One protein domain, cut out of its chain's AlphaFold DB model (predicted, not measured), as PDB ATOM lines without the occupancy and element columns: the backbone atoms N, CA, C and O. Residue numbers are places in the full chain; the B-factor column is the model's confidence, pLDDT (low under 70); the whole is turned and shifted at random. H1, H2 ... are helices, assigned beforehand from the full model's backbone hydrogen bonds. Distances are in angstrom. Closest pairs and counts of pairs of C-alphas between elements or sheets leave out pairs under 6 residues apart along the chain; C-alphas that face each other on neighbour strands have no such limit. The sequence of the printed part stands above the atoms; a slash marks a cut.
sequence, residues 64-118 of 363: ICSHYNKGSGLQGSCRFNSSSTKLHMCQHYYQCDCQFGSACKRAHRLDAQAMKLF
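This is residues 64 to 118 of the 363 residues of the protein "Poly (ADP-ribose) polymerase family, member 12a" of Salarias fasciatus (UniProt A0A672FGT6). This domain has little regular structure: it is a wound loop chain with one short helix, H1, between its two long unnamed stretches and a second, H2, near its last residue. Residues 64 to 90 loop before H1, and residues 96 to 113 loop from H1 to H2. The printed part has 55 residues, with two named helices, H1 then H2, and no named strand; the class is all helix, though the named elements hold only 9 residues. It is compact, with a radius of gyration of the C-alphas of 10.5 A, and spans 28 by 23 by 16 A.

Find C-alpha 91 at (27.915, 8.571, 43.485); there H1, residues 91 to 95, begins and runs 6.3 A. H2, residues 114 to 117, runs 5.6 A to C-alpha 117 at (27.596, -6.650, 48.970).

Look from H1 to H2: they are apart, with no C-alpha of the one within 8 A of the other. In H1 every O i to N i+4 pair is within hydrogen-bond range; H2 is too short for such a pair.

The C-alphas farthest apart, of Ser 83 and Gln 99, are 28.2 A apart. The printed part has no cut. The link from H1 to H2, 18 residues, is long. No printed residue is under 70 in pLDDT.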
ATOM      1  N   ILE A  64      32.149   2.643  46.094       91.25
ATOM      2  CA  ILE A  64      31.314   2.977  44.935       91.25
ATOM      3  C   ILE A  64      32.154   2.842  43.659       91.25
ATOM      4  O   ILE A  64      33.247   3.396  43.534       91.25
ATOM      5  N   CYS A  65      31.632   2.115  42.675       92.31
ATOM      6  CA  CYS A  65      32.289   1.922  41.391       92.31
ATOM      7  C   CYS A  65      32.320   3.234  40.587       92.31
ATOM      8  O   CYS A  65      31.299   3.715  40.087       92.31
ATOM      9  N   SER A  66      33.512   3.802  40.407       91.44
ATOM     10  CA  SER A  66      33.708   5.018  39.607       91.44
ATOM     11  C   SER A  66      33.423   4.790  38.117       91.44
ATOM     12  O   SER A  66      32.901   5.677  37.449       91.44
ATOM     13  N   HIS A  67      33.700   3.590  37.596       91.75
ATOM     14  CA  HIS A  67      33.421   3.228  36.203       91.75
ATOM     15  C   HIS A  67      31.930   3.102  35.922       91.75
ATOM     16  O   HIS A  67      31.481   3.491  34.845       91.75
ATOM     17  N   TYR A  68      31.164   2.615  36.900       91.75
ATOM     18  CA  TYR A  68      29.710   2.641  36.829       91.75
ATOM     19  C   TYR A  68      29.205   4.079  36.735       91.75
ATOM     20  O   TYR A  68      28.312   4.343  35.956       91.75
ATOM     21  N   ASN A  69      29.806   5.038  37.442       90.88
ATOM     22  CA  ASN A  69      29.374   6.440  37.388       90.88
ATOM     23  C   ASN A  69      29.853   7.217  36.144       90.88
ATOM     24  O   ASN A  69      29.461   8.367  35.955       90.88
ATOM     25  N   LYS A  70      30.641   6.596  35.258       89.44
ATOM     26  CA  LYS A  70      31.169   7.197  34.019       89.44
ATOM     27  C   LYS A  70      30.630   6.491  32.771       89.44
ATOM     28  O   LYS A  70      30.327   5.307  32.812       89.44
ATOM     29  N   GLY A  71      30.565   7.199  31.645       84.25
ATOM     30  CA  GLY A  71      30.171   6.632  30.347       84.25
ATOM     31  C   GLY A  71      28.660   6.450  30.146       84.25
ATOM     32  O   GLY A  71      27.860   6.679  31.051       84.25
ATOM     33  N   SER A  72      28.272   6.053  28.935       80.00
ATOM     34  CA  SER A  72      26.869   5.909  28.515       80.00
ATOM     35  C   SER A  72      26.282   4.535  28.868       80.00
ATOM     36  O   SER A  72      27.012   3.572  29.075       80.00
ATOM     37  N   GLY A  73      24.950   4.439  28.910       82.38
ATOM     38  CA  GLY A  73      24.230   3.188  29.181       82.38
ATOM     39  C   GLY A  73      24.067   2.852  30.669       82.38
ATOM     40  O   GLY A  73      24.635   3.504  31.545       82.38
ATOM     41  N   LEU A  74      23.269   1.816  30.952       81.12
ATOM     42  CA  LEU A  74      22.830   1.447  32.309       81.12
ATOM     43  C   LEU A  74      23.982   1.051  33.245       81.12
ATOM     44  O   LEU A  74      23.910   1.298  34.443       81.12
ATOM     45  N   GLN A  75      25.058   0.480  32.699       83.12
ATOM     46  CA  GLN A  75      26.229   0.026  33.464       83.12
ATOM     47  C   GLN A  75      27.417   0.990  33.383       83.12
ATOM     48  O   GLN A  75      28.463   0.759  33.994       83.12
ATOM     49  N   GLY A  76      27.255   2.087  32.634       87.69
ATOM     50  CA  GLY A  76      28.344   3.012  32.357       87.69
ATOM     51  C   GLY A  76      29.518   2.307  31.681       87.69
ATOM     52  O   GLY A  76      29.344   1.455  30.817       87.69
ATOM     53  N   SER A  77      30.727   2.658  32.105       90.50
ATOM     54  CA  SER A  77      31.991   2.118  31.593       90.50
ATOM     55  C   SER A  77      32.497   0.888  32.360       90.50
ATOM     56  O   SER A  77      33.621   0.439  32.128       90.50
ATOM     57  N   CYS A  78      31.711   0.344  33.300       89.56
ATOM     58  CA  CYS A  78      32.128  -0.813  34.089       89.56
ATOM     59  C   CYS A  78      32.085  -2.100  33.255       89.56
ATOM     60  O   CYS A  78      31.029  -2.508  32.778       89.56
ATOM     61  N   ARG A  79      33.230  -2.783  33.141       86.94
ATOM     62  CA  ARG A  79      33.355  -4.057  32.407       86.94
ATOM     63  C   ARG A  79      32.884  -5.274  33.203       86.94
ATOM     64  O   ARG A  79      32.593  -6.305  32.615       86.94
ATOM     65  N   PHE A  80      32.813  -5.149  34.527       82.75
ATOM     66  CA  PHE A  80      32.464  -6.253  35.421       82.75
ATOM     67  C   PHE A  80      30.957  -6.371  35.658       82.75
ATOM     68  O   PHE A  80      30.501  -7.421  36.079       82.75
ATOM     69  N   ASN A  81      30.162  -5.341  35.347       79.50
ATOM     70  CA  ASN A  81      28.700  -5.387  35.435       79.50
ATOM     71  C   ASN A  81      28.211  -6.060  36.747       79.50
ATOM     72  O   ASN A  81      28.508  -5.565  37.834       79.50
ATOM     73  N   SER A  82      27.540  -7.212  36.668       77.00
ATOM     74  CA  SER A  82      27.029  -7.970  37.815       77.00
ATOM     75  C   SER A  82      28.088  -8.752  38.604       77.00
ATOM     76  O   SER A  82      27.796  -9.185  39.713       77.00
ATOM     77  N   SER A  83      29.311  -8.932  38.099       82.44
ATOM     78  CA  SER A  83      30.427  -9.552  38.832       82.44
ATOM     79  C   SER A  83      31.337  -8.536  39.534       82.44
ATOM     80  O   SER A  83      32.347  -8.913  40.124       82.44
ATOM     81  N   SER A  84      30.984  -7.246  39.502       82.62
ATOM     82  CA  SER A  84      31.726  -6.200  40.205       82.62
ATOM     83  C   SER A  84      31.704  -6.415  41.722       82.62
ATOM     84  O   SER A  84      30.647  -6.584  42.327       82.62
ATOM     85  N   THR A  85      32.878  -6.329  42.348       85.88
ATOM     86  CA  THR A  85      33.027  -6.283  43.812       85.88
ATOM     87  C   THR A  85      32.755  -4.889  44.386       85.88
ATOM     88  O   THR A  85      32.671  -4.726  45.601       85.88
ATOM     89  N   LYS A  86      32.611  -3.877  43.518       89.50
ATOM     90  CA  LYS A  86      32.311  -2.488  43.880       89.50
ATOM     91  C   LYS A  86      30.830  -2.181  43.695       89.50
ATOM     92  O   LYS A  86      30.203  -2.645  42.742       89.50
ATOM     93  N   LEU A  87      30.300  -1.320  44.555       91.31
ATOM     94  CA  LEU A  87      28.897  -0.928  44.579       91.31
ATOM     95  C   LEU A  87      28.516  -0.106  43.336       91.31
ATOM     96  O   LEU A  87      29.052   0.978  43.096       91.31
ATOM     97  N   HIS A  88      27.560  -0.607  42.554       91.94
ATOM     98  CA  HIS A  88      26.994   0.083  41.389       91.94
ATOM     99  C   HIS A  88      25.827   0.977  41.804       91.94
ATOM    100  O   HIS A  88      24.663   0.625  41.661       91.94
ATOM    101  N   MET A  89      26.159   2.147  42.342       90.50
ATOM    102  CA  MET A  89      25.185   3.151  42.761       90.50
ATOM    103  C   MET A  89      25.613   4.540  42.302       90.50
ATOM    104  O   MET A  89      26.794   4.788  42.047       90.50
ATOM    105  N   CYS A  90      24.645   5.449  42.208       90.25
ATOM    106  CA  CYS A  90      24.887   6.850  41.894       90.25
ATOM    107  C   CYS A  90      25.774   7.497  42.966       90.25
ATOM    108  O   CYS A  90      25.361   7.673  44.112       90.25
ATOM    109  N   GLN A  91      26.989   7.883  42.589       89.56
ATOM    110  CA  GLN A  91      27.915   8.571  43.485       89.56
ATOM    111  C   GLN A  91      27.338   9.919  43.938       89.56
ATOM    112  O   GLN A  91      27.377  10.235  45.125       89.56
ATOM    113  N   HIS A  92      26.706  10.649  43.015       85.19
ATOM    114  CA  HIS A  92      26.080  11.937  43.299       85.19
ATOM    115  C   HIS A  92      24.877  11.838  44.254       85.19
ATOM    116  O   HIS A  92      24.546  12.769  44.985       85.19
ATOM    117  N   TYR A  93      24.200  10.688  44.293       85.75
ATOM    118  CA  TYR A  93      23.124  10.453  45.255       85.75
ATOM    119  C   TYR A  93      23.672  10.376  46.684       85.75
ATOM    120  O   TYR A  93      23.187  11.077  47.565       85.75
ATOM    121  N   TYR A  94      24.744   9.606  46.901       81.81
ATOM    122  CA  TYR A  94      25.418   9.521  48.204       81.81
ATOM    123  C   TYR A  94      26.127  10.819  48.607       81.81
ATOM    124  O   TYR A  94      26.296  11.099  49.792       81.81
ATOM    125  N   GLN A  95      26.510  11.634  47.627       77.94
ATOM    126  CA  GLN A  95      27.018  12.981  47.852       77.94
ATOM    127  C   GLN A  95      25.882  14.007  48.042       77.94
ATOM    128  O   GLN A  95      26.152  15.117  48.481       77.94
ATOM    129  N   CYS A  96      24.610  13.671  47.810       72.00
ATOM    130  CA  CYS A  96      23.454  14.586  47.728       72.00
ATOM    131  C   CYS A  96      23.651  15.795  46.799       72.00
ATOM    132  O   CYS A  96      23.291  16.919  47.144       72.00
ATOM    133  N   ASP A  97      24.272  15.595  45.647       74.38
ATOM    134  CA  ASP A  97      24.357  16.581  44.564       74.38
ATOM    135  C   ASP A  97      23.770  16.040  43.249       74.38
ATOM    136  O   ASP A  97      23.883  16.680  42.205       74.38
ATOM    137  N   CYS A  98      23.099  14.881  43.283       84.12
ATOM    138  CA  CYS A  98      22.404  14.354  42.115       84.12
ATOM    139  C   CYS A  98      21.248  15.276  41.714       84.12
ATOM    140  O   CYS A  98      20.279  15.437  42.452       84.12
ATOM    141  N   GLN A  99      21.327  15.837  40.510       78.00
ATOM    142  CA  GLN A  99      20.323  16.767  39.980       78.00
ATOM    143  C   GLN A  99      19.176  16.061  39.244       78.00
ATOM    144  O   GLN A  99      18.177  16.683  38.898       78.00
ATOM    145  N   PHE A 100      19.315  14.759  38.984       81.94
ATOM    146  CA  PHE A 100      18.387  14.015  38.134       81.94
ATOM    147  C   PHE A 100      17.265  13.317  38.914       81.94
ATOM    148  O   PHE A 100      16.281  12.903  38.306       81.94
ATOM    149  N   GLY A 101      17.391  13.173  40.240       80.19
ATOM    150  CA  GLY A 101      16.388  12.507  41.081       80.19
ATOM    151  C   GLY A 101      15.965  11.148  40.528       80.19
ATOM    152  O   GLY A 101      16.806  10.346  40.119       80.19
ATOM    153  N   SER A 102      14.657  10.906  40.448       82.25
ATOM    154  CA  SER A 102      14.093   9.683  39.857       82.25
ATOM    155  C   SER A 102      14.412   9.469  38.369       82.25
ATOM    156  O   SER A 102      14.357   8.335  37.902       82.25
ATOM    157  N   ALA A 103      14.775  10.522  37.630       85.44
ATOM    158  CA  ALA A 103      15.195  10.436  36.230       85.44
ATOM    159  C   ALA A 103      16.695  10.119  36.074       85.44
ATOM    160  O   ALA A 103      17.215  10.085  34.954       85.44
ATOM    161  N   CYS A 104      17.422   9.902  37.178       87.31
ATOM    162  CA  CYS A 104      18.829   9.546  37.112       87.31
ATOM    163  C   CYS A 104      19.023   8.197  36.417       87.31
ATOM    164  O   CYS A 104      18.395   7.197  36.751       87.31
ATOM    165  N   LYS A 105      19.973   8.151  35.480       89.06
ATOM    166  CA  LYS A 105      20.366   6.909  34.793       89.06
ATOM    167  C   LYS A 105      21.129   5.939  35.707       89.06
ATOM    168  O   LYS A 105      21.422   4.822  35.292       89.06
ATOM    169  N   ARG A 106      21.504   6.379  36.914       90.31
ATOM    170  CA  ARG A 106      22.219   5.593  37.927       90.31
ATOM    171  C   ARG A 106      21.276   5.204  39.057       90.31
ATOM    172  O   ARG A 106      20.382   5.964  39.415       90.31
ATOM    173  N   ALA A 107      21.517   4.044  39.657       89.50
ATOM    174  CA  ALA A 107      20.687   3.523  40.731       89.50
ATOM    175  C   ALA A 107      20.754   4.411  41.987       89.50
ATOM    176  O   ALA A 107      21.835   4.721  42.493       89.50
ATOM    177  N   HIS A 108      19.580   4.809  42.487       87.69
ATOM    178  CA  HIS A 108      19.381   5.475  43.787       87.69
ATOM    179  C   HIS A 108      18.836   4.510  44.853       87.69
ATOM    180  O   HIS A 108      18.686   4.873  46.015       87.69
ATOM    181  N   ARG A 109      18.531   3.268  44.467       85.81
ATOM    182  CA  ARG A 109      18.051   2.206  45.353       85.81
ATOM    183  C   ARG A 109      18.892   0.962  45.140       85.81
ATOM    184  O   ARG A 109      19.313   0.697  44.017       85.81
ATOM    185  N   LEU A 110      19.113   0.216  46.216       87.00
ATOM    186  CA  LEU A 110      19.817  -1.057  46.146       87.00
ATOM    187  C   LEU A 110      18.955  -2.066  45.391       87.00
ATOM    188  O   LEU A 110      17.821  -2.338  45.786       87.00
ATOM    189  N   ASP A 111      19.496  -2.608  44.307       83.94
ATOM    190  CA  ASP A 111      18.908  -3.746  43.616       83.94
ATOM    191  C   ASP A 111      19.351  -5.072  44.265       83.94
ATOM    192  O   ASP A 111      20.174  -5.113  45.186       83.94
ATOM    193  N   ALA A 112      18.806  -6.187  43.777       85.56
ATOM    194  CA  ALA A 112      19.129  -7.515  44.297       85.56
ATOM    195  C   ALA A 112      20.627  -7.865  44.194       85.56
ATOM    196  O   ALA A 112      21.123  -8.672  44.980       85.56
ATOM    197  N   GLN A 113      21.359  -7.272  43.245       83.38
ATOM    198  CA  GLN A 113      22.785  -7.520  43.072       83.38
ATOM    199  C   GLN A 113      23.610  -6.713  44.078       83.38
ATOM    200  O   GLN A 113      24.490  -7.272  44.730       83.38
ATOM    201  N   ALA A 114      23.292  -5.434  44.264       85.62
ATOM    202  CA  ALA A 114      23.914  -4.567  45.256       85.62
ATOM    203  C   ALA A 114      23.699  -5.097  46.680       85.62
ATOM    204  O   ALA A 114      24.622  -5.066  47.491       85.62
ATOM    205  N   MET A 115      22.522  -5.665  46.967       87.38
ATOM    206  CA  MET A 115      22.215  -6.275  48.267       87.38
ATOM    207  C   MET A 115      23.160  -7.428  48.644       87.38
ATOM    208  O   MET A 115      23.366  -7.670  49.832       87.38
ATOM    209  N   LYS A 116      23.805  -8.097  47.675       86.81
ATOM    210  CA  LYS A 116      24.815  -9.134  47.960       86.81
ATOM    211  C   LYS A 116      26.064  -8.567  48.641       86.81
ATOM    212  O   LYS A 116      26.651  -9.247  49.475       86.81
ATOM    213  N   LEU A 117      26.445  -7.321  48.340       85.62
ATOM    214  CA  LEU A 117      27.596  -6.650  48.970       85.62
ATOM    215  C   LEU A 117      27.337  -6.290  50.438       85.62
ATOM    216  O   LEU A 117      28.276  -6.061  51.193       85.62
ATOM    217  N   PHE A 118      26.068  -6.259  50.845       85.88
ATOM    218  CA  PHE A 118      25.641  -5.945  52.205       85.88
ATOM    219  C   PHE A 118      25.190  -7.191  52.974       85.88
ATOM    220  O   PHE A 118      24.503  -7.092  53.992       85.88
TER     221      PHE A 118